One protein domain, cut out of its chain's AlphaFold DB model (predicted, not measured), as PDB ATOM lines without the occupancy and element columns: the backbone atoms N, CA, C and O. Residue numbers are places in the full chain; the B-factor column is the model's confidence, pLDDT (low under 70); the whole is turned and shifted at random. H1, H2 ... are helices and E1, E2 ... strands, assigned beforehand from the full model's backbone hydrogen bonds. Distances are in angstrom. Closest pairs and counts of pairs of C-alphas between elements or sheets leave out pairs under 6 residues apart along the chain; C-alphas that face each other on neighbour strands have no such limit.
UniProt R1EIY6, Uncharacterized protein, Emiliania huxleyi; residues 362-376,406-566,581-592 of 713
ATOM      1  N   ASN A 362      -4.305  30.383  -2.099       57.72
ATOM      2  CA  ASN A 362      -3.601  29.165  -2.499       57.72
ATOM      3  C   ASN A 362      -2.714  28.705  -1.335       57.72
ATOM      4  O   ASN A 362      -1.634  29.256  -1.105       57.72
ATOM      5  N   VAL A 363      -3.178  27.713  -0.572       60.94
ATOM      6  CA  VAL A 363      -2.415  27.156   0.554       60.94
ATOM      7  C   VAL A 363      -1.509  26.042   0.049       60.94
ATOM      8  O   VAL A 363      -1.975  24.971  -0.344       60.94
ATOM      9  N   LEU A 364      -0.200  26.275   0.096       70.38
ATOM     10  CA  LEU A 364       0.800  25.279  -0.269       70.38
ATOM     11  C   LEU A 364       1.383  24.667   0.997       70.38
ATOM     12  O   LEU A 364       2.236  25.252   1.666       70.38
ATOM     13  N   ARG A 365       0.917  23.460   1.320       62.69
ATOM     14  CA  ARG A 365       1.478  22.692   2.426       62.69
ATOM     15  C   ARG A 365       2.699  21.933   1.936       62.69
ATOM     16  O   ARG A 365       2.586  21.086   1.051       62.69
ATOM     17  N   ILE A 366       3.855  22.223   2.520       61.03
ATOM     18  CA  ILE A 366       5.066  21.454   2.248       61.03
ATOM     19  C   ILE A 366       4.970  20.159   3.065       61.03
ATOM     20  O   ILE A 366       4.950  20.231   4.301       61.03
ATOM     21  N   PRO A 367       4.861  18.979   2.420       49.50
ATOM     22  CA  PRO A 367       4.899  17.720   3.146       49.50
ATOM     23  C   PRO A 367       6.261  17.574   3.841       49.50
ATOM     24  O   PRO A 367       7.257  18.123   3.358       49.50
ATOM     25  N   PRO A 368       6.342  16.824   4.950       43.94
ATOM     26  CA  PRO A 368       7.625  16.563   5.576       43.94
ATOM     27  C   PRO A 368       8.524  15.844   4.562       43.94
ATOM     28  O   PRO A 368       8.116  14.859   3.943       43.94
ATOM     29  N   VAL A 369       9.733  16.363   4.339       39.84
ATOM     30  CA  VAL A 369      10.664  15.766   3.377       39.84
ATOM     31  C   VAL A 369      11.435  14.641   4.059       39.84
ATOM     32  O   VAL A 369      12.308  14.894   4.886       39.84
ATOM     33  N   TYR A 370      11.119  13.399   3.695       33.66
ATOM     34  CA  TYR A 370      11.813  12.203   4.170       33.66
ATOM     35  C   TYR A 370      12.877  11.763   3.160       33.66
ATOM     36  O   TYR A 370      12.601  11.634   1.968       33.66
ATOM     37  N   THR A 371      14.090  11.479   3.631       33.69
ATOM     38  CA  THR A 371      15.150  10.864   2.817       33.69
ATOM     39  C   THR A 371      15.612   9.565   3.470       33.69
ATOM     40  O   THR A 371      16.151   9.599   4.575       33.69
ATOM     41  N   ASP A 372      15.408   8.431   2.792       29.86
ATOM     42  CA  ASP A 372      15.930   7.117   3.193       29.86
ATOM     43  C   ASP A 372      17.457   7.066   2.981       29.86
ATOM     44  O   ASP A 372      17.950   7.492   1.936       29.86
ATOM     45  N   ARG A 373      18.218   6.545   3.955       32.62
ATOM     46  CA  ARG A 373      19.678   6.356   3.838       32.62
ATOM     47  C   ARG A 373      20.074   5.204   2.906       32.62
ATOM     48  O   ARG A 373      21.225   5.172   2.485       32.62
ATOM     49  N   ASN A 374      19.154   4.308   2.547       30.62
ATOM     50  CA  ASN A 374      19.462   3.095   1.780       30.62
ATOM     51  C   ASN A 374      18.996   3.127   0.313       30.62
ATOM     52  O   ASN A 374      19.208   2.158  -0.410       30.62
ATOM     53  N   CYS A 375      18.414   4.227  -0.172       30.19
ATOM     54  CA  CYS A 375      18.093   4.373  -1.596       30.19
ATOM     55  C   CYS A 375      19.244   5.043  -2.356       30.19
ATOM     56  O   CYS A 375      19.199   6.224  -2.699       30.19
ATOM     57  N   VAL A 376      20.265   4.250  -2.687       31.39
ATOM     58  CA  VAL A 376      21.192   4.559  -3.785       31.39
ATOM     59  C   VAL A 376      20.472   4.258  -5.102       31.39
ATOM     60  O   VAL A 376      20.768   3.281  -5.771       31.39
ATOM     61  N   SER A 406      24.371  15.972   4.374       49.22
ATOM     62  CA  SER A 406      23.089  15.399   4.869       49.22
ATOM     63  C   SER A 406      21.911  15.532   3.875       49.22
ATOM     64  O   SER A 406      21.496  16.657   3.583       49.22
ATOM     65  N   PRO A 407      21.285  14.422   3.427       56.12
ATOM     66  CA  PRO A 407      20.153  14.432   2.489       56.12
ATOM     67  C   PRO A 407      18.918  15.237   2.946       56.12
ATOM     68  O   PRO A 407      18.162  15.739   2.115       56.12
ATOM     69  N   GLN A 408      18.735  15.409   4.258       59.06
ATOM     70  CA  GLN A 408      17.556  16.048   4.858       59.06
ATOM     71  C   GLN A 408      17.479  17.556   4.561       59.06
ATOM     72  O   GLN A 408      16.422  18.072   4.200       59.06
ATOM     73  N   VAL A 409      18.610  18.266   4.661       63.09
ATOM     74  CA  VAL A 409      18.677  19.723   4.435       63.09
ATOM     75  C   VAL A 409      18.409  20.050   2.965       63.09
ATOM     76  O   VAL A 409      17.658  20.973   2.649       63.09
ATOM     77  N   THR A 410      18.961  19.238   2.062       71.94
ATOM     78  CA  THR A 410      18.754  19.358   0.614       71.94
ATOM     79  C   THR A 410      17.291  19.138   0.231       71.94
ATOM     80  O   THR A 410      16.764  19.847  -0.626       71.94
ATOM     81  N   GLY A 411      16.619  18.191   0.891       75.81
ATOM     82  CA  GLY A 411      15.204  17.906   0.679       75.81
ATOM     83  C   GLY A 411      14.291  19.081   1.043       75.81
ATOM     84  O   GLY A 411      13.491  19.517   0.214       75.81
ATOM     85  N   ILE A 412      14.448  19.632   2.250       76.12
ATOM     86  CA  ILE A 412      13.659  20.784   2.728       76.12
ATOM     87  C   ILE A 412      13.875  21.998   1.824       76.12
ATOM     88  O   ILE A 412      12.912  22.662   1.432       76.12
ATOM     89  N   PHE A 413      15.128  22.255   1.444       82.50
ATOM     90  CA  PHE A 413      15.467  23.351   0.544       82.50
ATOM     91  C   PHE A 413      14.767  23.206  -0.814       82.50
ATOM     92  O   PHE A 413      14.136  24.148  -1.297       82.50
ATOM     93  N   ALA A 414      14.817  22.013  -1.413       82.12
ATOM     94  CA  ALA A 414      14.162  21.737  -2.689       82.12
ATOM     95  C   ALA A 414      12.635  21.899  -2.610       82.12
ATOM     96  O   ALA A 414      12.030  22.458  -3.528       82.12
ATOM     97  N   ALA A 415      12.017  21.461  -1.510       82.88
ATOM     98  CA  ALA A 415      10.575  21.564  -1.318       82.88
ATOM     99  C   ALA A 415      10.102  23.022  -1.208       82.88
ATOM    100  O   ALA A 415       9.131  23.402  -1.861       82.88
ATOM    101  N   HIS A 416      10.832  23.866  -0.479       87.50
ATOM    102  CA  HIS A 416      10.538  25.297  -0.405       87.50
ATOM    103  C   HIS A 416      10.747  26.012  -1.742       87.50
ATOM    104  O   HIS A 416       9.906  26.814  -2.140       87.50
ATOM    105  N   VAL A 417      11.823  25.703  -2.476       90.75
ATOM    106  CA  VAL A 417      12.032  26.252  -3.829       90.75
ATOM    107  C   VAL A 417      10.864  25.883  -4.741       90.75
ATOM    108  O   VAL A 417      10.398  26.719  -5.514       90.75
ATOM    109  N   GLN A 418      10.361  24.653  -4.642       88.69
ATOM    110  CA  GLN A 418       9.212  24.224  -5.427       88.69
ATOM    111  C   GLN A 418       7.922  24.934  -4.999       88.69
ATOM    112  O   GLN A 418       7.198  25.418  -5.867       88.69
ATOM    113  N   ALA A 419       7.661  25.062  -3.697       87.75
ATOM    114  CA  ALA A 419       6.515  25.814  -3.190       87.75
ATOM    115  C   ALA A 419       6.549  27.274  -3.669       87.75
ATOM    116  O   ALA A 419       5.546  27.785  -4.160       87.75
ATOM    117  N   LEU A 420       7.721  27.914  -3.647       93.44
ATOM    118  CA  LEU A 420       7.918  29.270  -4.166       93.44
ATOM    119  C   LEU A 420       7.658  29.374  -5.680       93.44
ATOM    120  O   LEU A 420       7.082  30.362  -6.126       93.44
ATOM    121  N   ARG A 421       8.011  28.357  -6.481       93.81
ATOM    122  CA  ARG A 421       7.676  28.318  -7.923       93.81
ATOM    123  C   ARG A 421       6.184  28.170  -8.191       93.81
ATOM    124  O   ARG A 421       5.703  28.645  -9.216       93.81
ATOM    125  N   VAL A 422       5.464  27.464  -7.325       90.12
ATOM    126  CA  VAL A 422       4.007  27.346  -7.443       90.12
ATOM    127  C   VAL A 422       3.358  28.662  -7.017       90.12
ATOM    128  O   VAL A 422       2.574  29.224  -7.776       90.12
ATOM    129  N   ALA A 423       3.778  29.219  -5.878       91.06
ATOM    130  CA  ALA A 423       3.339  30.527  -5.401       91.06
ATOM    131  C   ALA A 423       3.590  31.638  -6.432       91.06
ATOM    132  O   ALA A 423       2.750  32.515  -6.613       91.06
ATOM    133  N   SER A 424       4.691  31.583  -7.188       95.62
ATOM    134  CA  SER A 424       4.989  32.589  -8.215       95.62
ATOM    135  C   SER A 424       4.028  32.598  -9.402       95.62
ATOM    136  O   SER A 424       4.066  33.532 -10.198       95.62
ATOM    137  N   ARG A 425       3.225  31.544  -9.571       93.75
ATOM    138  CA  ARG A 425       2.219  31.414 -10.637       93.75
ATOM    139  C   ARG A 425       0.803  31.703 -10.143       93.75
ATOM    140  O   ARG A 425      -0.127  31.670 -10.940       93.75
ATOM    141  N   SER A 426       0.636  31.934  -8.844       89.81
ATOM    142  CA  SER A 426      -0.662  32.255  -8.260       89.81
ATOM    143  C   SER A 426      -1.075  33.694  -8.584       89.81
ATOM    144  O   SER A 426      -0.227  34.564  -8.790       89.81
ATOM    145  N   ALA A 427      -2.388  33.936  -8.642       87.19
ATOM    146  CA  ALA A 427      -2.950  35.251  -8.954       87.19
ATOM    147  C   ALA A 427      -2.810  36.268  -7.803       87.19
ATOM    148  O   ALA A 427      -2.861  37.469  -8.045       87.19
ATOM    149  N   GLY A 428      -2.607  35.799  -6.568       88.25
ATOM    150  CA  GLY A 428      -2.516  36.622  -5.359       88.25
ATOM    151  C   GLY A 428      -1.526  36.046  -4.342       88.25
ATOM    152  O   GLY A 428      -0.854  35.059  -4.640       88.25
ATOM    153  N   PRO A 429      -1.384  36.646  -3.149       91.81
ATOM    154  CA  PRO A 429      -0.463  36.163  -2.122       91.81
ATOM    155  C   PRO A 429      -0.661  34.675  -1.810       91.81
ATOM    156  O   PRO A 429      -1.785  34.180  -1.728       91.81
ATOM    157  N   SER A 430       0.441  33.951  -1.625       92.19
ATOM    158  CA  SER A 430       0.410  32.533  -1.259       92.19
ATOM    159  C   SER A 430       0.923  32.342   0.155       92.19
ATOM    160  O   SER A 430       1.963  32.896   0.517       92.19
ATOM    161  N   MET A 431       0.228  31.511   0.928       91.88
ATOM    162  CA  MET A 431       0.723  31.031   2.211       91.88
ATOM    163  C   MET A 431       1.469  29.712   2.000       91.88
ATOM    164  O   MET A 431       0.911  28.743   1.477       91.88
ATOM    165  N   ILE A 432       2.729  29.680   2.419       90.94
ATOM    166  CA  ILE A 432       3.580  28.493   2.417       90.94
ATOM    167  C   ILE A 432       3.818  28.104   3.871       90.94
ATOM    168  O   ILE A 432       4.282  28.915   4.674       90.94
ATOM    169  N   MET A 433       3.478  26.865   4.211       87.31
ATOM    170  CA  MET A 433       3.561  26.381   5.584       87.31
ATOM    171  C   MET A 433       4.063  24.941   5.627       87.31
ATOM    172  O   MET A 433       3.579  24.069   4.893       87.31
ATOM    173  N   GLU A 434       5.030  24.689   6.501       84.69
ATOM    174  CA  GLU A 434       5.508  23.348   6.804       84.69
ATOM    175  C   GLU A 434       4.417  22.534   7.506       84.69
ATOM    176  O   GLU A 434       3.584  23.036   8.263       84.69
ATOM    177  N   SER A 435       4.386  21.234   7.223       76.25
ATOM    178  CA  SER A 435       3.320  20.356   7.712       76.25
ATOM    179  C   SER A 435       3.236  20.205   9.238       76.25
ATOM    180  O   SER A 435       2.176  19.802   9.729       76.25
ATOM    181  N   ASP A 436       4.304  20.530   9.965       69.44
ATOM    182  CA  ASP A 436       4.392  20.496  11.427       69.44
ATOM    183  C   ASP A 436       3.793  21.732  12.112       69.44
ATOM    184  O   ASP A 436       3.736  21.781  13.343       69.44
ATOM    185  N   TRP A 437       3.296  22.696  11.336       72.19
ATOM    186  CA  TRP A 437       2.477  23.797  11.824       72.19
ATOM    187  C   TRP A 437       0.989  23.467  11.718       72.19
ATOM    188  O   TRP A 437       0.505  22.913  10.723       72.19
ATOM    189  N   SER A 438       0.248  23.833  12.755       68.62
ATOM    190  CA  SER A 438      -1.211  23.792  12.802       68.62
ATOM    191  C   SER A 438      -1.759  25.142  13.246       68.62
ATOM    192  O   SER A 438      -1.073  25.927  13.894       68.62
ATOM    193  N   ILE A 439      -3.018  25.413  12.912       65.00
ATOM    194  CA  ILE A 439      -3.764  26.494  13.558       65.00
ATOM    195  C   ILE A 439      -4.057  26.024  14.989       65.00
ATOM    196  O   ILE A 439      -4.511  24.892  15.156       65.00
ATOM    197  N   SER A 440      -3.724  26.829  16.003       58.47
ATOM    198  CA  SER A 440      -3.813  26.416  17.414       58.47
ATOM    199  C   SER A 440      -5.253  26.043  17.802       58.47
ATOM    200  O   SER A 440      -6.167  26.867  17.685       58.47
ATOM    201  N   GLU A 441      -5.453  24.796  18.242       53.69
ATOM    202  CA  GLU A 441      -6.741  24.274  18.733       53.69
ATOM    203  C   GLU A 441      -6.959  24.610  20.218       53.69
ATOM    204  O   GLU A 441      -8.083  24.899  20.620       53.69
ATOM    205  N   ASP A 442      -5.877  24.663  21.001       48.31
ATOM    206  CA  ASP A 442      -5.903  24.599  22.472       48.31
ATOM    207  C   ASP A 442      -6.479  25.847  23.174       48.31
ATOM    208  O   ASP A 442      -6.810  25.788  24.353       48.31
ATOM    209  N   GLU A 443      -6.652  26.973  22.476       47.84
ATOM    210  CA  GLU A 443      -7.253  28.192  23.054       47.84
ATOM    211  C   GLU A 443      -8.678  28.476  22.560       47.84
ATOM    212  O   GLU A 443      -9.319  29.399  23.059       47.84
ATOM    213  N   ALA A 444      -9.202  27.692  21.610       43.47
ATOM    214  CA  ALA A 444     -10.587  27.845  21.148       43.47
ATOM    215  C   ALA A 444     -11.617  27.459  22.230       43.47
ATOM    216  O   ALA A 444     -12.759  27.900  22.168       43.47
ATOM    217  N   GLU A 445     -11.201  26.679  23.230       45.38
ATOM    218  CA  GLU A 445     -12.035  26.302  24.377       45.38
ATOM    219  C   GLU A 445     -11.891  27.252  25.582       45.38
ATOM    220  O   GLU A 445     -12.768  27.270  26.440       45.38
ATOM    221  N   GLN A 446     -10.822  28.060  25.661       43.69
ATOM    222  CA  GLN A 446     -10.541  28.917  26.830       43.69
ATOM    223  C   GLN A 446     -10.634  30.425  26.574       43.69
ATOM    224  O   GLN A 446     -10.744  31.188  27.532       43.69
ATOM    225  N   ALA A 447     -10.635  30.883  25.322       44.59
ATOM    226  CA  ALA A 447     -10.809  32.293  25.008       44.59
ATOM    227  C   ALA A 447     -12.084  32.504  24.187       44.59
ATOM    228  O   ALA A 447     -12.180  32.056  23.049       44.59
ATOM    229  N   ASN A 448     -13.010  33.310  24.711       47.53
ATOM    230  CA  ASN A 448     -14.140  33.912  23.983       47.53
ATOM    231  C   ASN A 448     -13.719  34.767  22.756       47.53
ATOM    232  O   ASN A 448     -14.530  35.521  22.215       47.53
ATOM    233  N   SER A 449     -12.469  34.688  22.284       50.81
ATOM    234  CA  SER A 449     -12.082  35.204  20.976       50.81
ATOM    235  C   SER A 449     -12.747  34.335  19.911       50.81
ATOM    236  O   SER A 449     -12.286  33.234  19.606       50.81
ATOM    237  N   SER A 450     -13.866  34.817  19.375       53.78
ATOM    238  CA  SER A 450     -14.604  34.122  18.328       53.78
ATOM    239  C   SER A 450     -13.679  33.787  17.154       53.78
ATOM    240  O   SER A 450     -12.791  34.555  16.782       53.78
ATOM    241  N   PHE A 451     -13.905  32.633  16.536       56.41
ATOM    242  CA  PHE A 451     -13.271  32.208  15.287       56.41
ATOM    243  C   PHE A 451     -13.218  33.325  14.216       56.41
ATOM    244  O   PHE A 451     -12.246  33.427  13.467       56.41
ATOM    245  N   ALA A 452     -14.213  34.221  14.212       61.94
ATOM    246  CA  ALA A 452     -14.270  35.411  13.365       61.94
ATOM    247  C   ALA A 452     -13.111  36.399  13.604       61.94
ATOM    248  O   ALA A 452     -12.573  36.945  12.645       61.94
ATOM    249  N   SER A 453     -12.659  36.579  14.850       69.25
ATOM    250  CA  SER A 453     -11.514  37.442  15.175       69.25
ATOM    251  C   SER A 453     -10.209  36.932  14.560       69.25
ATOM    252  O   SER A 453      -9.381  37.729  14.127       69.25
ATOM    253  N   ARG A 454     -10.014  35.609  14.496       68.75
ATOM    254  CA  ARG A 454      -8.809  35.003  13.902       68.75
ATOM    255  C   ARG A 454      -8.851  35.051  12.377       68.75
ATOM    256  O   ARG A 454      -7.834  35.322  11.751       68.75
ATOM    257  N   ALA A 455     -10.026  34.842  11.782       70.19
ATOM    258  CA  ALA A 455     -10.216  35.034  10.347       70.19
ATOM    259  C   ALA A 455      -9.938  36.491   9.930       70.19
ATOM    260  O   ALA A 455      -9.245  36.708   8.941       70.19
ATOM    261  N   ALA A 456     -10.387  37.472  10.723       77.25
ATOM    262  CA  ALA A 456     -10.118  38.891  10.482       77.25
ATOM    263  C   ALA A 456      -8.622  39.242  10.593       77.25
ATOM    264  O   ALA A 456      -8.086  39.927   9.728       77.25
ATOM    265  N   GLN A 457      -7.921  38.720  11.607       79.44
ATOM    266  CA  GLN A 457      -6.462  38.876  11.709       79.44
ATOM    267  C   GLN A 457      -5.736  38.269  10.503       79.44
ATOM    268  O   GLN A 457      -4.741  38.814  10.031       79.44
ATOM    269  N   LEU A 458      -6.211  37.128   9.998       80.12
ATOM    270  CA  LEU A 458      -5.575  36.454   8.873       80.12
ATOM    271  C   LEU A 458      -5.765  37.264   7.591       80.12
ATOM    272  O   LEU A 458      -4.815  37.431   6.827       80.12
ATOM    273  N   ASP A 459      -6.975  37.783   7.399       80.94
ATOM    274  CA  ASP A 459      -7.320  38.672   6.298       80.94
ATOM    275  C   ASP A 459      -6.464  39.950   6.326       80.94
ATOM    276  O   ASP A 459      -5.858  40.303   5.317       80.94
ATOM    277  N   GLU A 460      -6.265  40.565   7.499       84.38
ATOM    278  CA  GLU A 460      -5.354  41.711   7.662       84.38
ATOM    279  C   GLU A 460      -3.919  41.372   7.214       84.38
ATOM    280  O   GLU A 460      -3.286  42.128   6.468       84.38
ATOM    281  N   ILE A 461      -3.390  40.212   7.625       85.31
ATOM    282  CA  ILE A 461      -2.038  39.786   7.236       85.31
ATOM    283  C   ILE A 461      -1.957  39.578   5.717       85.31
ATOM    284  O   ILE A 461      -0.963  39.978   5.105       85.31
ATOM    285  N   VAL A 462      -2.977  38.994   5.087       83.50
ATOM    286  CA  VAL A 462      -3.007  38.790   3.628       83.50
ATOM    287  C   VAL A 462      -3.078  40.103   2.877       83.50
ATOM    288  O   VAL A 462      -2.282  40.314   1.960       83.50
ATOM    289  N   GLN A 463      -3.990  40.988   3.273       86.50
ATOM    290  CA  GLN A 463      -4.118  42.320   2.688       86.50
ATOM    291  C   GLN A 463      -2.791  43.073   2.786       86.50
ATOM    292  O   GLN A 463      -2.396  43.775   1.854       86.50
ATOM    293  N   SER A 464      -2.022  42.828   3.852       88.81
ATOM    294  CA  SER A 464      -0.699  43.416   4.016       88.81
ATOM    295  C   SER A 464       0.356  42.936   2.995       88.81
ATOM    296  O   SER A 464       1.350  43.636   2.799       88.81
ATOM    297  N   VAL A 465       0.136  41.792   2.325       87.62
ATOM    298  CA  VAL A 465       1.016  41.184   1.294       87.62
ATOM    299  C   VAL A 465       0.424  41.262  -0.122       87.62
ATOM    300  O   VAL A 465       1.039  40.797  -1.084       87.62
ATOM    301  N   HIS A 466      -0.772  41.836  -0.279       90.00
ATOM    302  CA  HIS A 466      -1.411  42.027  -1.583       90.00
ATOM    303  C   HIS A 466      -0.577  42.942  -2.504       90.00
ATOM    304  O   HIS A 466       0.408  43.538  -2.074       90.00
ATOM    305  N   ALA A 467      -0.955  43.068  -3.781       80.19
ATOM    306  CA  ALA A 467      -0.220  43.873  -4.767       80.19
ATOM    307  C   ALA A 467       0.035  45.325  -4.306       80.19
ATOM    308  O   ALA A 467       1.119  45.857  -4.541       80.19
ATOM    309  N   ASP A 468      -0.928  45.906  -3.588       85.75
ATOM    310  CA  ASP A 468      -0.866  47.257  -3.013       85.75
ATOM    311  C   ASP A 468      -0.495  47.253  -1.519       85.75
ATOM    312  O   ASP A 468      -0.459  48.292  -0.859       85.75
ATOM    313  N   GLY A 469      -0.212  46.072  -0.967       87.62
ATOM    314  CA  GLY A 469       0.127  45.879   0.432       87.62
ATOM    315  C   GLY A 469       1.500  46.466   0.792       87.62
ATOM    316  O   GLY A 469       2.402  46.563  -0.054       87.62
ATOM    317  N   PRO A 470       1.708  46.862   2.061       91.62
ATOM    318  CA  PRO A 470       2.977  47.393   2.554       91.62
ATOM    319  C   PRO A 470       4.117  46.365   2.610       91.62
ATOM    320  O   PRO A 470       5.270  46.778   2.752       91.62
ATOM    321  N   TYR A 471       3.838  45.063   2.500       94.62
ATOM    322  CA  TYR A 471       4.836  44.004   2.629       94.62
ATOM    323  C   TYR A 471       4.892  43.090   1.404       94.62
ATOM    324  O   TYR A 471       3.915  42.829   0.721       94.62
ATOM    325  N   ASP A 472       6.084  42.576   1.150       95.31
ATOM    326  CA  ASP A 472       6.406  41.619   0.097       95.31
ATOM    327  C   ASP A 472       6.393  40.176   0.633       95.31
ATOM    328  O   ASP A 472       6.160  39.215  -0.110       95.31
ATOM    329  N   LEU A 473       6.673  40.031   1.934       95.00
ATOM    330  CA  LEU A 473       6.727  38.764   2.654       95.00
ATOM    331  C   LEU A 473       6.396  38.976   4.139       95.00
ATOM    332  O   LEU A 473       6.989  39.829   4.803       95.00
ATOM    333  N   VAL A 474       5.499  38.157   4.689       94.00
ATOM    334  CA  VAL A 474       5.183  38.145   6.124       94.00
ATOM    335  C   VAL A 474       5.482  36.773   6.712       94.00
ATOM    336  O   VAL A 474       4.889  35.774   6.321       94.00
ATOM    337  N   SER A 475       6.405  36.728   7.668       91.44
ATOM    338  CA  SER A 475       6.711  35.529   8.452       91.44
ATOM    339  C   SER A 475       5.689  35.411   9.577       91.44
ATOM    340  O   SER A 475       5.617  36.307  10.417       91.44
ATOM    341  N   VAL A 476       4.920  34.323   9.607       85.75
ATOM    342  CA  VAL A 476       4.015  34.001  10.730       85.75
ATOM    343  C   VAL A 476       4.687  33.078  11.755       85.75
ATOM    344  O   VAL A 476       4.211  32.947  12.878       85.75
ATOM    345  N   GLY A 477       5.837  32.486  11.407       74.56
ATOM    346  CA  GLY A 477       6.730  31.808  12.347       74.56
ATOM    347  C   GLY A 477       7.832  32.717  12.904       74.56
ATOM    348  O   GLY A 477       8.265  33.670  12.254       74.56
ATOM    349  N   PHE A 478       8.338  32.385  14.099       74.62
ATOM    350  CA  PHE A 478       9.484  33.051  14.728       74.62
ATOM    351  C   PHE A 478      10.657  32.081  14.906       74.62
ATOM    352  O   PHE A 478      10.571  31.091  15.640       74.62
ATOM    353  N   CYS A 479      11.791  32.397  14.282       71.19
ATOM    354  CA  CYS A 479      13.036  31.653  14.433       71.19
ATOM    355  C   CYS A 479      13.953  32.405  15.407       71.19
ATOM    356  O   CYS A 479      14.522  33.447  15.074       71.19
ATOM    357  N   ARG A 480      14.148  31.872  16.621       65.94
ATOM    358  CA  ARG A 480      15.150  32.415  17.549       65.94
ATOM    359  C   ARG A 480      16.528  31.921  17.127       65.94
ATOM    360  O   ARG A 480      16.973  30.860  17.560       65.94
ATOM    361  N   TYR A 481      17.216  32.685  16.290       64.56
ATOM    362  CA  TYR A 481      18.636  32.452  16.075       64.56
ATOM    363  C   TYR A 481      19.345  32.719  17.416       64.56
ATOM    364  O   TYR A 481      19.214  33.801  17.985       64.56
ATOM    365  N   GLY A 482      19.999  31.706  17.998       59.09
ATOM    366  CA  GLY A 482      20.648  31.825  19.314       59.09
ATOM    367  C   GLY A 482      21.721  32.925  19.358       59.09
ATOM    368  O   GLY A 482      21.986  33.580  18.355       59.09
ATOM    369  N   ARG A 483      22.424  33.089  20.495       52.97
ATOM    370  CA  ARG A 483      23.443  34.151  20.726       52.97
ATOM    371  C   ARG A 483      24.518  34.322  19.629       52.97
ATOM    372  O   ARG A 483      25.222  35.314  19.655       52.97
ATOM    373  N   LYS A 484      24.663  33.390  18.678       51.31
ATOM    374  CA  LYS A 484      25.566  33.492  17.514       51.31
ATOM    375  C   LYS A 484      25.022  34.353  16.358       51.31
ATOM    376  O   LYS A 484      25.789  34.702  15.470       51.31
ATOM    377  N   ALA A 485      23.735  34.703  16.355       50.75
ATOM    378  CA  ALA A 485      23.121  35.567  15.340       50.75
ATOM    379  C   ALA A 485      23.539  37.039  15.457       50.75
ATOM    380  O   ALA A 485      23.480  37.776  14.476       50.75
ATOM    381  N   SER A 486      24.017  37.446  16.640       47.84
ATOM    382  CA  SER A 486      24.584  38.778  16.876       47.84
ATOM    383  C   SER A 486      25.794  39.072  15.987       47.84
ATOM    384  O   SER A 486      26.094  40.229  15.734       47.84
ATOM    385  N   VAL A 487      26.458  38.039  15.454       50.38
ATOM    386  CA  VAL A 487      27.623  38.188  14.569       50.38
ATOM    387  C   VAL A 487      27.236  38.728  13.181       50.38
ATOM    388  O   VAL A 487      28.102  39.210  12.461       50.38
ATOM    389  N   ILE A 488      25.955  38.668  12.791       53.81
ATOM    390  CA  ILE A 488      25.495  39.043  11.437       53.81
ATOM    391  C   ILE A 488      24.494  40.213  11.464       53.81
ATOM    392  O   ILE A 488      23.970  40.574  10.416       53.81
ATOM    393  N   ASN A 489      24.221  40.821  12.631       56.22
ATOM    394  CA  ASN A 489      23.288  41.954  12.791       56.22
ATOM    395  C   ASN A 489      21.977  41.800  11.991       56.22
ATOM    396  O   ASN A 489      21.464  42.753  11.407       56.22
ATOM    397  N   LEU A 490      21.424  40.582  11.935       62.00
ATOM    398  CA  LEU A 490      20.146  40.376  11.267       62.00
ATOM    399  C   LEU A 490      19.050  40.934  12.183       62.00
ATOM    400  O   LEU A 490      18.696  40.306  13.179       62.00
ATOM    401  N   ALA A 491      18.536  42.120  11.854       61.69
ATOM    402  CA  ALA A 491      17.496  42.798  12.628       61.69
ATOM    403  C   ALA A 491      16.159  42.034  12.615       61.69
ATOM    404  O   ALA A 491      15.346  42.184  13.527       61.69
ATOM    405  N   HIS A 492      15.942  41.184  11.605       64.81
ATOM    406  CA  HIS A 492      14.695  40.448  11.427       64.81
ATOM    407  C   HIS A 492      14.838  38.938  11.703       64.81
ATOM    408  O   HIS A 492      15.564  38.245  10.983       64.81
ATOM    409  N   PRO A 493      14.104  38.391  12.692       71.25
ATOM    410  CA  PRO A 493      14.032  36.958  12.974       71.25
ATOM    411  C   PRO A 493      13.053  36.267  12.011       71.25
ATOM    412  O   PRO A 493      12.036  35.711  12.424       71.25
ATOM    413  N   LEU A 494      13.339  36.343  10.709       83.62
ATOM    414  CA  LEU A 494      12.514  35.712   9.682       83.62
ATOM    415  C   LEU A 494      12.656  34.182   9.736       83.62
ATOM    416  O   LEU A 494      13.770  33.679   9.903       83.62
ATOM    417  N   CYS A 495      11.545  33.467   9.575       85.38
ATOM    418  CA  CYS A 495      11.463  32.009   9.625       85.38
ATOM    419  C   CYS A 495      10.574  31.537   8.465       85.38
ATOM    420  O   CYS A 495       9.402  31.898   8.413       85.38
ATOM    421  N   LEU A 496      11.095  30.747   7.525       87.75
ATOM    422  CA  LEU A 496      10.310  30.266   6.377       87.75
ATOM    423  C   LEU A 496       9.510  28.998   6.681       87.75
ATOM    424  O   LEU A 496       8.948  28.391   5.780       87.75
ATOM    425  N   THR A 497       9.405  28.625   7.950       84.62
ATOM    426  CA  THR A 497       8.601  27.482   8.381       84.62
ATOM    427  C   THR A 497       7.098  27.727   8.185       84.62
ATOM    428  O   THR A 497       6.338  26.802   7.906       84.62
ATOM    429  N   ALA A 498       6.663  28.988   8.274       88.38
ATOM    430  CA  ALA A 498       5.325  29.434   7.904       88.38
ATOM    431  C   ALA A 498       5.359  30.921   7.512       88.38
ATOM    432  O   ALA A 498       5.727  31.780   8.323       88.38
ATOM    433  N   PHE A 499       4.998  31.242   6.267       92.88
ATOM    434  CA  PHE A 499       5.056  32.605   5.738       92.88
ATOM    435  C   PHE A 499       4.065  32.844   4.591       92.88
ATOM    436  O   PHE A 499       3.656  31.920   3.889       92.88
ATOM    437  N   ILE A 500       3.700  34.108   4.389       93.75
ATOM    438  CA  ILE A 500       2.900  34.592   3.261       93.75
ATOM    439  C   ILE A 500       3.813  35.402   2.346       93.75
ATOM    440  O   ILE A 500       4.606  36.213   2.823       93.75
ATOM    441  N   VAL A 501       3.737  35.174   1.037       95.88
ATOM    442  CA  VAL A 501       4.627  35.807   0.057       95.88
ATOM    443  C   VAL A 501       3.866  36.262  -1.183       95.88
ATOM    444  O   VAL A 501       2.997  35.554  -1.698       95.88
ATOM    445  N   HIS A 502       4.221  37.443  -1.688       95.94
ATOM    446  CA  HIS A 502       3.676  37.975  -2.933       95.94
ATOM    447  C   HIS A 502       4.205  37.182  -4.156       95.94
ATOM    448  O   HIS A 502       5.401  36.868  -4.196       95.94
ATOM    449  N   PRO A 503       3.405  36.904  -5.210       94.38
ATOM    450  CA  PRO A 503       3.821  36.059  -6.343       94.38
ATOM    451  C   PRO A 503       5.127  36.489  -7.027       94.38
ATOM    452  O   PRO A 503       6.009  35.664  -7.284       94.38
ATOM    453  N   LYS A 504       5.313  37.797  -7.260       94.50
ATOM    454  CA  LYS A 504       6.556  38.342  -7.853       94.50
ATOM    455  C   LYS A 504       7.791  38.012  -7.004       94.50
ATOM    456  O   LYS A 504       8.845  37.664  -7.535       94.50
ATOM    457  N   VAL A 505       7.644  38.092  -5.683       95.69
ATOM    458  CA  VAL A 505       8.714  37.838  -4.712       95.69
ATOM    459  C   VAL A 505       8.977  36.343  -4.621       95.69
ATOM    460  O   VAL A 505      10.134  35.933  -4.624       95.69
ATOM    461  N   ALA A 506       7.929  35.519  -4.643       95.06
ATOM    462  CA  ALA A 506       8.058  34.069  -4.684       95.06
ATOM    463  C   ALA A 506       8.858  33.603  -5.914       95.06
ATOM    464  O   ALA A 506       9.767  32.784  -5.785       95.06
ATOM    465  N   GLY A 507       8.598  34.191  -7.088       95.38
ATOM    466  CA  GLY A 507       9.341  33.898  -8.319       95.38
ATOM    467  C   GLY A 507      10.814  34.284  -8.221       95.38
ATOM    468  O   GLY A 507      11.691  33.484  -8.551       95.38
ATOM    469  N   TYR A 508      11.090  35.477  -7.690       94.75
ATOM    470  CA  TYR A 508      12.455  35.937  -7.443       94.75
ATOM    471  C   TYR A 508      13.203  35.028  -6.455       94.75
ATOM    472  O   TYR A 508      14.314  34.578  -6.746       94.75
ATOM    473  N   LEU A 509      12.588  34.698  -5.315       93.62
ATOM    474  CA  LEU A 509      13.178  33.813  -4.310       93.62
ATOM    475  C   LEU A 509      13.424  32.412  -4.878       93.62
ATOM    476  O   LEU A 509      14.511  31.873  -4.685       93.62
ATOM    477  N   ALA A 510      12.486  31.847  -5.640       93.69
ATOM    478  CA  ALA A 510      12.675  30.561  -6.307       93.69
ATOM    479  C   ALA A 510      13.851  30.578  -7.297       93.69
ATOM    480  O   ALA A 510      14.651  29.637  -7.324       93.69
ATOM    481  N   GLU A 511      13.987  31.627  -8.114       91.31
ATOM    482  CA  GLU A 511      15.062  31.750  -9.108       91.31
ATOM    483  C   GLU A 511      16.441  31.911  -8.452       91.31
ATOM    484  O   GLU A 511      17.442  31.379  -8.943       91.31
ATOM    485  N   VAL A 512      16.507  32.648  -7.344       87.00
ATOM    486  CA  VAL A 512      17.758  32.859  -6.617       87.00
ATOM    487  C   VAL A 512      18.144  31.622  -5.815       87.00
ATOM    488  O   VAL A 512      19.275  31.148  -5.939       87.00
ATOM    489  N   LEU A 513      17.217  31.065  -5.038       87.50
ATOM    490  CA  LEU A 513      17.479  29.887  -4.216       87.50
ATOM    491  C   LEU A 513      17.820  28.672  -5.086       87.50
ATOM    492  O   LEU A 513      18.737  27.938  -4.751       87.50
ATOM    493  N   SER A 514      17.185  28.498  -6.250       86.19
ATOM    494  CA  SER A 514      17.557  27.411  -7.174       86.19
ATOM    495  C   SER A 514      18.946  27.562  -7.803       86.19
ATOM    496  O   SER A 514      19.540  26.561  -8.198       86.19
ATOM    497  N   ALA A 515      19.478  28.784  -7.888       82.31
ATOM    498  CA  ALA A 515      20.830  29.039  -8.380       82.31
ATOM    499  C   ALA A 515      21.906  28.895  -7.291       82.31
ATOM    500  O   ALA A 515      23.096  28.810  -7.606       82.31
ATOM    501  N   CYS A 516      21.511  28.890  -6.019       76.25
ATOM    502  CA  CYS A 516      22.422  28.775  -4.895       76.25
ATOM    503  C   CYS A 516      22.410  27.364  -4.319       76.25
ATOM    504  O   CYS A 516      21.371  26.763  -4.076       76.25
ATOM    505  N   THR A 517      23.603  26.817  -4.089       63.44
ATOM    506  CA  THR A 517      23.738  25.555  -3.365       63.44
ATOM    507  C   THR A 517      23.202  25.737  -1.947       63.44
ATOM    508  O   THR A 517      23.486  26.751  -1.311       63.44
ATOM    509  N   TRP A 518      22.515  24.721  -1.439       65.88
ATOM    510  CA  TRP A 518      21.878  24.570  -0.121       65.88
ATOM    511  C   TRP A 518      22.773  24.795   1.118       65.88
ATOM    512  O   TRP A 518      22.345  24.588   2.248       65.88
ATOM    513  N   LYS A 519      24.016  25.251   0.932       72.56
ATOM    514  CA  LYS A 519      24.978  25.541   2.002       72.56
ATOM    515  C   LYS A 519      24.550  26.692   2.912       72.56
ATOM    516  O   LYS A 519      25.190  26.896   3.930       72.56
ATOM    517  N   ILE A 520      23.509  27.449   2.573       71.38
ATOM    518  CA  ILE A 520      22.970  28.516   3.424       71.38
ATOM    519  C   ILE A 520      21.575  28.103   3.908       71.38
ATOM    520  O   ILE A 520      20.781  27.647   3.082       71.38
ATOM    521  N   PRO A 521      21.253  28.281   5.208       79.25
ATOM    522  CA  PRO A 521      19.901  28.096   5.710       79.25
ATOM    523  C   PRO A 521      18.921  28.888   4.859       79.25
ATOM    524  O   PRO A 521      19.144  30.067   4.580       79.25
ATOM    525  N   ILE A 522      17.838  28.242   4.448       83.94
ATOM    526  CA  ILE A 522      16.904  28.840   3.500       83.94
ATOM    527  C   ILE A 522      16.327  30.171   4.002       83.94
ATOM    528  O   ILE A 522      16.139  31.092   3.212       83.94
ATOM    529  N   ASP A 523      16.171  30.306   5.319       84.81
ATOM    530  CA  ASP A 523      15.656  31.502   5.988       84.81
ATOM    531  C   ASP A 523      16.570  32.728   5.854       84.81
ATOM    532  O   ASP A 523      16.111  33.871   5.879       84.81
ATOM    533  N   TRP A 524      17.880  32.512   5.707       84.75
ATOM    534  CA  TRP A 524      18.863  33.594   5.772       84.75
ATOM    535  C   TRP A 524      18.831  34.487   4.546       84.75
ATOM    536  O   TRP A 524      19.057  35.689   4.666       84.75
ATOM    537  N   PHE A 525      18.576  33.921   3.367       86.75
ATOM    538  CA  PHE A 525      18.590  34.713   2.145       86.75
ATOM    539  C   PHE A 525      17.427  35.720   2.115       86.75
ATOM    540  O   PHE A 525      17.699  36.912   1.947       86.75
ATOM    541  N   PRO A 526      16.167  35.327   2.385       89.19
ATOM    542  CA  PRO A 526      15.089  36.295   2.552       89.19
ATOM    543  C   PRO A 526      15.336  37.254   3.717       89.19
ATOM    544  O   PRO A 526      15.183  38.455   3.520       89.19
ATOM    545  N   ALA A 527      15.815  36.784   4.878       87.50
ATOM    546  CA  ALA A 527      16.137  37.665   6.006       87.50
ATOM    547  C   ALA A 527      17.163  38.753   5.634       87.50
ATOM    548  O   ALA A 527      17.020  39.913   6.024       87.50
ATOM    549  N   LEU A 528      18.177  38.407   4.839       86.19
ATOM    550  CA  LEU A 528      19.165  39.357   4.340       86.19
ATOM    551  C   LEU A 528      18.537  40.394   3.404       86.19
ATOM    552  O   LEU A 528      18.829  41.582   3.527       86.19
ATOM    553  N   LEU A 529      17.669  39.967   2.484       89.38
ATOM    554  CA  LEU A 529      16.954  40.886   1.599       89.38
ATOM    555  C   LEU A 529      16.038  41.834   2.381       89.38
ATOM    556  O   LEU A 529      15.976  43.017   2.044       89.38
ATOM    557  N   CYS A 530      15.395  41.340   3.443       89.94
ATOM    558  CA  CYS A 530      14.609  42.158   4.363       89.94
ATOM    559  C   CYS A 530      15.481  43.226   5.042       89.94
ATOM    560  O   CYS A 530      15.157  44.411   5.003       89.94
ATOM    561  N   ASN A 531      16.637  42.840   5.595       85.81
ATOM    562  CA  ASN A 531      17.549  43.782   6.262       85.81
ATOM    563  C   ASN A 531      18.141  44.821   5.301       85.81
ATOM    564  O   ASN A 531      18.349  45.969   5.678       85.81
ATOM    565  N   GLN A 532      18.378  44.442   4.043       88.12
ATOM    566  CA  GLN A 532      18.834  45.360   2.995       88.12
ATOM    567  C   GLN A 532      17.713  46.249   2.436       88.12
ATOM    568  O   GLN A 532      17.958  46.982   1.479       88.12
ATOM    569  N   LYS A 533      16.490  46.163   2.980       90.12
ATOM    570  CA  LYS A 533      15.287  46.846   2.473       90.12
ATOM    571  C   LYS A 533      15.005  46.556   0.990       90.12
ATOM    572  O   LYS A 533      14.375  47.354   0.306       90.12
ATOM    573  N   LYS A 534      15.480  45.410   0.488       91.56
ATOM    574  CA  LYS A 534      15.190  44.906  -0.868       91.56
ATOM    575  C   LYS A 534      13.894  44.108  -0.920       91.56
ATOM    576  O   LYS A 534      13.357  43.911  -2.002       91.56
ATOM    577  N   LEU A 535      13.436  43.635   0.236       93.69
ATOM    578  CA  LEU A 535      12.096  43.117   0.462       93.69
ATOM    579  C   LEU A 535      11.503  43.844   1.666       93.69
ATOM    580  O   LEU A 535      12.172  44.007   2.690       93.69
ATOM    581  N   ARG A 536      10.250  44.270   1.558       94.31
ATOM    582  CA  ARG A 536       9.470  44.801   2.673       94.31
ATOM    583  C   ARG A 536       8.952  43.616   3.477       94.31
ATOM    584  O   ARG A 536       8.066  42.903   3.019       94.31
ATOM    585  N   CYS A 537       9.515  43.368   4.653       94.00
ATOM    586  CA  CYS A 537       9.168  42.187   5.440       94.00
ATOM    587  C   CYS A 537       8.541  42.554   6.780       94.00
ATOM    588  O   CYS A 537       8.980  43.500   7.435       94.00
ATOM    589  N   ARG A 538       7.574  41.751   7.228       91.62
ATOM    590  CA  ARG A 538       7.039  41.797   8.597       91.62
ATOM    591  C   ARG A 538       7.179  40.423   9.235       91.62
ATOM    592  O   ARG A 538       7.031  39.399   8.575       91.62
ATOM    593  N   VAL A 539       7.450  40.401  10.532       88.19
ATOM    594  CA  VAL A 539       7.284  39.197  11.347       88.19
ATOM    595  C   VAL A 539       6.044  39.428  12.191       88.19
ATOM    596  O   VAL A 539       5.996  40.385  12.963       88.19
ATOM    597  N   HIS A 540       5.024  38.603  11.998       82.94
ATOM    598  CA  HIS A 540       3.824  38.628  12.818       82.94
ATOM    599  C   HIS A 540       4.074  37.717  14.027       82.94
ATOM    600  O   HIS A 540       4.119  36.498  13.887       82.94
ATOM    601  N   TYR A 541       4.343  38.315  15.190       72.00
ATOM    602  CA  TYR A 541       4.663  37.594  16.424       72.00
ATOM    603  C   TYR A 541       3.864  38.164  17.597       72.00
ATOM    604  O   TYR A 541       4.074  39.313  17.985       72.00
ATOM    605  N   GLU A 542       3.009  37.337  18.196       61.25
ATOM    606  CA  GLU A 542       2.482  37.564  19.540       61.25
ATOM    607  C   GLU A 542       3.409  36.873  20.557       61.25
ATOM    608  O   GLU A 542       3.927  35.776  20.327       61.25
ATOM    609  N   ARG A 543       3.715  37.553  21.672       46.97
ATOM    610  CA  ARG A 543       4.638  37.038  22.700       46.97
ATOM    611  C   ARG A 543       4.099  35.738  23.299       46.97
ATOM    612  O   ARG A 543       3.007  35.716  23.849       46.97
ATOM    613  N   THR A 544       4.920  34.692  23.283       43.81
ATOM    614  CA  THR A 544       4.559  33.366  23.804       43.81
ATOM    615  C   THR A 544       4.995  33.181  25.260       43.81
ATOM    616  O   THR A 544       6.053  33.682  25.662       43.81
ATOM    617  N   ARG A 545       4.234  32.413  26.056       37.41
ATOM    618  CA  ARG A 545       4.718  31.873  27.346       37.41
ATOM    619  C   ARG A 545       5.863  30.868  27.115       37.41
ATOM    620  O   ARG A 545       6.024  30.305  26.032       37.41
ATOM    621  N   SER A 546       6.714  30.660  28.120       36.47
ATOM    622  CA  SER A 546       7.884  29.776  28.024       36.47
ATOM    623  C   SER A 546       7.484  28.308  27.814       36.47
ATOM    624  O   SER A 546       6.830  27.733  28.678       36.47
ATOM    625  N   GLY A 547       7.929  27.687  26.716       42.34
ATOM    626  CA  GLY A 547       7.797  26.238  26.478       42.34
ATOM    627  C   GLY A 547       7.155  25.849  25.140       42.34
ATOM    628  O   GLY A 547       7.374  24.733  24.674       42.34
ATOM    629  N   THR A 548       6.453  26.769  24.476       44.12
ATOM    630  CA  THR A 548       5.862  26.594  23.137       44.12
ATOM    631  C   THR A 548       6.436  27.637  22.164       44.12
ATOM    632  O   THR A 548       6.685  28.783  22.535       44.12
ATOM    633  N   PHE A 549       6.725  27.236  20.919       45.72
ATOM    634  CA  PHE A 549       7.074  28.167  19.834       45.72
ATOM    635  C   PHE A 549       5.804  28.419  19.010       45.72
ATOM    636  O   PHE A 549       5.306  27.499  18.365       45.72
ATOM    637  N   GLY A 550       5.301  29.655  19.060       46.72
ATOM    638  CA  GLY A 550       4.031  30.072  18.455       46.72
ATOM    639  C   GLY A 550       2.851  29.951  19.427       46.72
ATOM    640  O   GLY A 550       2.294  28.875  19.598       46.72
ATOM    641  N   GLN A 551       2.496  31.058  20.077       50.25
ATOM    642  CA  GLN A 551       1.137  31.385  20.502       50.25
ATOM    643  C   GLN A 551       0.757  32.599  19.659       50.25
ATOM    644  O   GLN A 551       1.566  33.511  19.483       50.25
ATOM    645  N   GLY A 552      -0.405  32.493  19.040       55.00
ATOM    646  CA  GLY A 552      -0.837  33.223  17.860       55.00
ATOM    647  C   GLY A 552      -1.630  32.257  16.980       55.00
ATOM    648  O   GLY A 552      -1.830  31.092  17.326       55.00
ATOM    649  N   MET A 553      -2.076  32.710  15.814       57.53
ATOM    650  CA  MET A 553      -2.929  31.903  14.934       57.53
ATOM    651  C   MET A 553      -2.311  30.562  14.504       57.53
ATOM    652  O   MET A 553      -3.046  29.611  14.246       57.53
ATOM    653  N   PHE A 554      -0.979  30.464  14.466       66.94
ATOM    654  CA  PHE A 554      -0.248  29.269  14.049       66.94
ATOM    655  C   PHE A 554       0.702  28.783  15.148       66.94
ATOM    656  O   PHE A 554       1.454  29.560  15.738       66.94
ATOM    657  N   GLN A 555       0.697  27.475  15.386       63.66
ATOM    658  CA  GLN A 555       1.485  26.793  16.403       63.66
ATOM    659  C   GLN A 555       2.316  25.689  15.753       63.66
ATOM    660  O   GLN A 555       1.796  24.847  15.017       63.66
ATOM    661  N   GLN A 556       3.619  25.673  16.036       64.94
ATOM    662  CA  GLN A 556       4.493  24.592  15.590       64.94
ATOM    663  C   GLN A 556       4.419  23.433  16.586       64.94
ATOM    664  O   GLN A 556       4.794  23.580  17.755       64.94
ATOM    665  N   HIS A 557       4.016  22.246  16.134       58.59
ATOM    666  CA  HIS A 557       4.009  21.028  16.947       58.59
ATOM    667  C   HIS A 557       5.427  20.454  17.115       58.59
ATOM    668  O   HIS A 557       5.739  19.345  16.675       58.59
ATOM    669  N   ARG A 558       6.304  21.178  17.820       53.09
ATOM    670  CA  ARG A 558       7.687  20.738  18.095       53.09
ATOM    671  C   ARG A 558       7.783  19.483  18.957       53.09
ATOM    672  O   ARG A 558       8.790  18.789  18.926       53.09
ATOM    673  N   THR A 559       6.736  19.181  19.722       45.47
ATOM    674  CA  THR A 559       6.629  17.928  20.481       45.47
ATOM    675  C   THR A 559       6.470  16.709  19.574       45.47
ATOM    676  O   THR A 559       6.784  15.600  19.993       45.47
ATOM    677  N   LYS A 560       6.003  16.913  18.336       42.81
ATOM    678  CA  LYS A 560       5.714  15.865  17.354       42.81
ATOM    679  C   LYS A 560       6.738  15.818  16.222       42.81
ATOM    680  O   LYS A 560       7.031  14.739  15.721       42.81
ATOM    681  N   TYR A 561       7.302  16.967  15.852       47.44
ATOM    682  CA  TYR A 561       8.273  17.097  14.773       47.44
ATOM    683  C   TYR A 561       9.490  17.885  15.274       47.44
ATOM    684  O   TYR A 561       9.411  19.076  15.572       47.44
ATOM    685  N   GLY A 562      10.634  17.212  15.413       45.94
ATOM    686  CA  GLY A 562      11.901  17.880  15.708       45.94
ATOM    687  C   GLY A 562      12.357  18.659  14.477       45.94
ATOM    688  O   GLY A 562      12.934  18.074  13.568       45.94
ATOM    689  N   GLY A 563      12.066  19.959  14.418       49.66
ATOM    690  CA  GLY A 563      12.438  20.793  13.274       49.66
ATOM    691  C   GLY A 563      13.952  20.789  13.022       49.66
ATOM    692  O   GLY A 563      14.748  20.954  13.948       49.66
ATOM    693  N   VAL A 564      14.357  20.665  11.755       50.38
ATOM    694  CA  VAL A 564      15.771  20.645  11.311       50.38
ATOM    695  C   VAL A 564      16.508  21.960  11.634       50.38
ATOM    696  O   VAL A 564      17.735  22.008  11.674       50.38
ATOM    697  N   HIS A 565      15.768  23.022  11.969       50.03
ATOM    698  CA  HIS A 565      16.306  24.306  12.429       50.03
ATOM    699  C   HIS A 565      16.910  24.252  13.852       50.03
ATOM    700  O   HIS A 565      17.547  25.214  14.288       50.03
ATOM    701  N   ALA A 566      16.736  23.152  14.595       40.97
ATOM    702  CA  ALA A 566      17.256  22.995  15.949       40.97
ATOM    703  C   ALA A 566      18.610  22.256  15.969       40.97
ATOM    704  O   ALA A 566      18.676  21.033  15.960       40.97
ATOM    705  N   VAL A 581      32.561  41.624   6.358       46.47
ATOM    706  CA  VAL A 581      32.306  41.863   4.930       46.47
ATOM    707  C   VAL A 581      31.106  42.793   4.761       46.47
ATOM    708  O   VAL A 581      29.966  42.371   4.932       46.47
ATOM    709  N   GLU A 582      31.357  44.048   4.386       50.41
ATOM    710  CA  GLU A 582      30.316  45.042   4.061       50.41
ATOM    711  C   GLU A 582      29.542  44.683   2.775       50.41
ATOM    712  O   GLU A 582      28.401  45.100   2.581       50.41
ATOM    713  N   ASN A 583      30.115  43.829   1.914       55.00
ATOM    714  CA  ASN A 583      29.512  43.370   0.663       55.00
ATOM    715  C   ASN A 583      29.089  41.895   0.715       55.00
ATOM    716  O   ASN A 583      29.784  40.993   0.249       55.00
ATOM    717  N   TYR A 584      27.875  41.641   1.203       55.59
ATOM    718  CA  TYR A 584      27.293  40.295   1.299       55.59
ATOM    719  C   TYR A 584      27.267  39.509  -0.024       55.59
ATOM    720  O   TYR A 584      27.239  38.283   0.006       55.59
ATOM    721  N   PHE A 585      27.323  40.169  -1.190       54.38
ATOM    722  CA  PHE A 585      27.449  39.480  -2.482       54.38
ATOM    723  C   PHE A 585      28.712  38.614  -2.577       54.38
ATOM    724  O   PHE A 585      28.674  37.589  -3.250       54.38
ATOM    725  N   GLU A 586      29.789  38.963  -1.874       54.69
ATOM    726  CA  GLU A 586      31.018  38.161  -1.828       54.69
ATOM    727  C   GLU A 586      30.860  36.886  -0.986       54.69
ATOM    728  O   GLU A 586      31.551  35.895  -1.219       54.69
ATOM    729  N   ILE A 587      29.892  36.869  -0.064       56.81
ATOM    730  CA  ILE A 587      29.574  35.718   0.796       56.81
ATOM    731  C   ILE A 587      28.758  34.657   0.035       56.81
ATOM    732  O   ILE A 587      28.724  33.495   0.440       56.81
ATOM    733  N   PHE A 588      28.160  35.009  -1.113       64.50
ATOM    734  CA  PHE A 588      27.371  34.099  -1.951       64.50
ATOM    735  C   PHE A 588      28.048  33.834  -3.307       64.50
ATOM    736  O   PHE A 588      27.634  34.396  -4.328       64.50
ATOM    737  N   PRO A 589      29.044  32.924  -3.373       64.62
ATOM    738  CA  PRO A 589      29.739  32.567  -4.611       64.62
ATOM    739  C   PRO A 589      28.810  32.217  -5.784       64.62
ATOM    740  O   PRO A 589      29.133  32.518  -6.932       64.62
ATOM    741  N   CYS A 590      27.632  31.639  -5.513       65.94
ATOM    742  CA  CYS A 590      26.598  31.348  -6.513       65.94
ATOM    743  C   CYS A 590      26.053  32.606  -7.208       65.94
ATOM    744  O   CYS A 590      25.906  32.626  -8.430       65.94
ATOM    745  N   LEU A 591      25.792  33.678  -6.457       65.38
ATOM    746  CA  LEU A 591      25.271  34.933  -7.002       65.38
ATOM    747  C   LEU A 591      26.333  35.658  -7.822       65.38
ATOM    748  O   LEU A 591      26.031  36.194  -8.890       65.38
ATOM    749  N   VAL A 592      27.587  35.616  -7.368       71.75
ATOM    750  CA  VAL A 592      28.731  36.127  -8.135       71.75
ATOM    751  C   VAL A 592      28.898  35.334  -9.427       71.75
ATOM    752  O   VAL A 592      29.068  35.939 -10.484       71.75
TER     753      VAL A 592
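What this domain is: This is residues 362 to 376, 406 to 566 and 581 to 592 of the 713 residues of an uncharacterized protein of Emiliania huxleyi (UniProt R1EIY6). A twisted wall of five short strands has H1 over one of its faces, with H4 packed on H1 and H5 near the edge strand E6. H2 reaches the wall only with its residues 461 to 462, while residues 444 to 453, of which 451 to 453 belong to H2, stick out; the small sheet of E3 and E7 lies near the wall, where Trp 437 of E3 comes within 7.4 A of Ala 498 of E5, C-alpha to C-alpha, H3 is on a loop between E4 and E5, and H6 and H7 sit beyond the end of H4. The printed part has 188 residues, with seven named helices and seven named strands in the order E1 H1 E2 E3 H2 E4 H3 E5 H4 H5 E6 E7 H6 H7; the large sheet runs E1 E2 E5 E4 E6, mixed. The class is mixed, with 89 residues in named elements, under half; the whole is compact, with a radius of gyration of the C-alphas of 16.8 A and spans of 53 by 45 by 36 A.

How they stand to each other: E1, residues 362 to 366, is parallel to E2, residues 430 to 434, with N 364 and O 431 3.0 A apart. E2 is antiparallel to E5, residues 498 to 501, with N 432 and O 499 2.8 A apart. E5 is antiparallel to E4, residues 473 to 475, with N 474 and O 500 2.8 A apart. E4 is parallel to E6, residues 537 to 539, with N 475 and O 538 2.9 A apart. H1, residues 407 to 423, and H5, residues 524 to 531, are on one face of this sheet, giving two layers, helices on one face of a sheet. H1 is over E2 at a height over the sheet of 9.6 A and runs along the strands. H4, residues 503 to 515, only grazes the sheet but touches H1, Ala 506 to Leu 420 being the closest C-alphas at 4.8 A, at a shallow tilt of 32 degrees, only just short of steep, opposite ways. H2, residues 451 to 463, only grazes the sheet with residues 461 to 462. E3, residues 437 to 439, is antiparallel to E7, residues 554 to 556, with N 555 and O 438 2.8 A apart. H3, residues 485 to 488, touches no helix. H7, residues 589 to 592, only just touches H4, with 3 pairs of C-alphas within 8 A, the closest those of Cys 590 and Ala 515 at 6.5 A; H6, residues 584 to 587, touches H7 only at the corner, only just, with 3 such pairs. In H1, H2, H4 and H5 every O i to N i+4 pair is within hydrogen-bond range; H3, H6 and H7 are too short for such a pair.

Where its parts are: E1 begins at C-alpha 362, (-3.601, 29.165, -2.499), and H7 ends at C-alpha 592, (28.731, 36.127, -8.135). H1 is 24.6 A long, H2 18.6 A and H4 18.5 A.

The domain as a whole: The C-alphas of Val 376 and Asn 448 are farthest apart, 53.7 A. Residues 377 to 405 and 567 to 580 are not printed, with C-alpha gaps of 14.0 A and 26.5 A. The links E3 to H2 and E6 to E7 are long. The mean pLDDT of the printed part is 70.7, and 87 residues are under 70, among them 542 to 566.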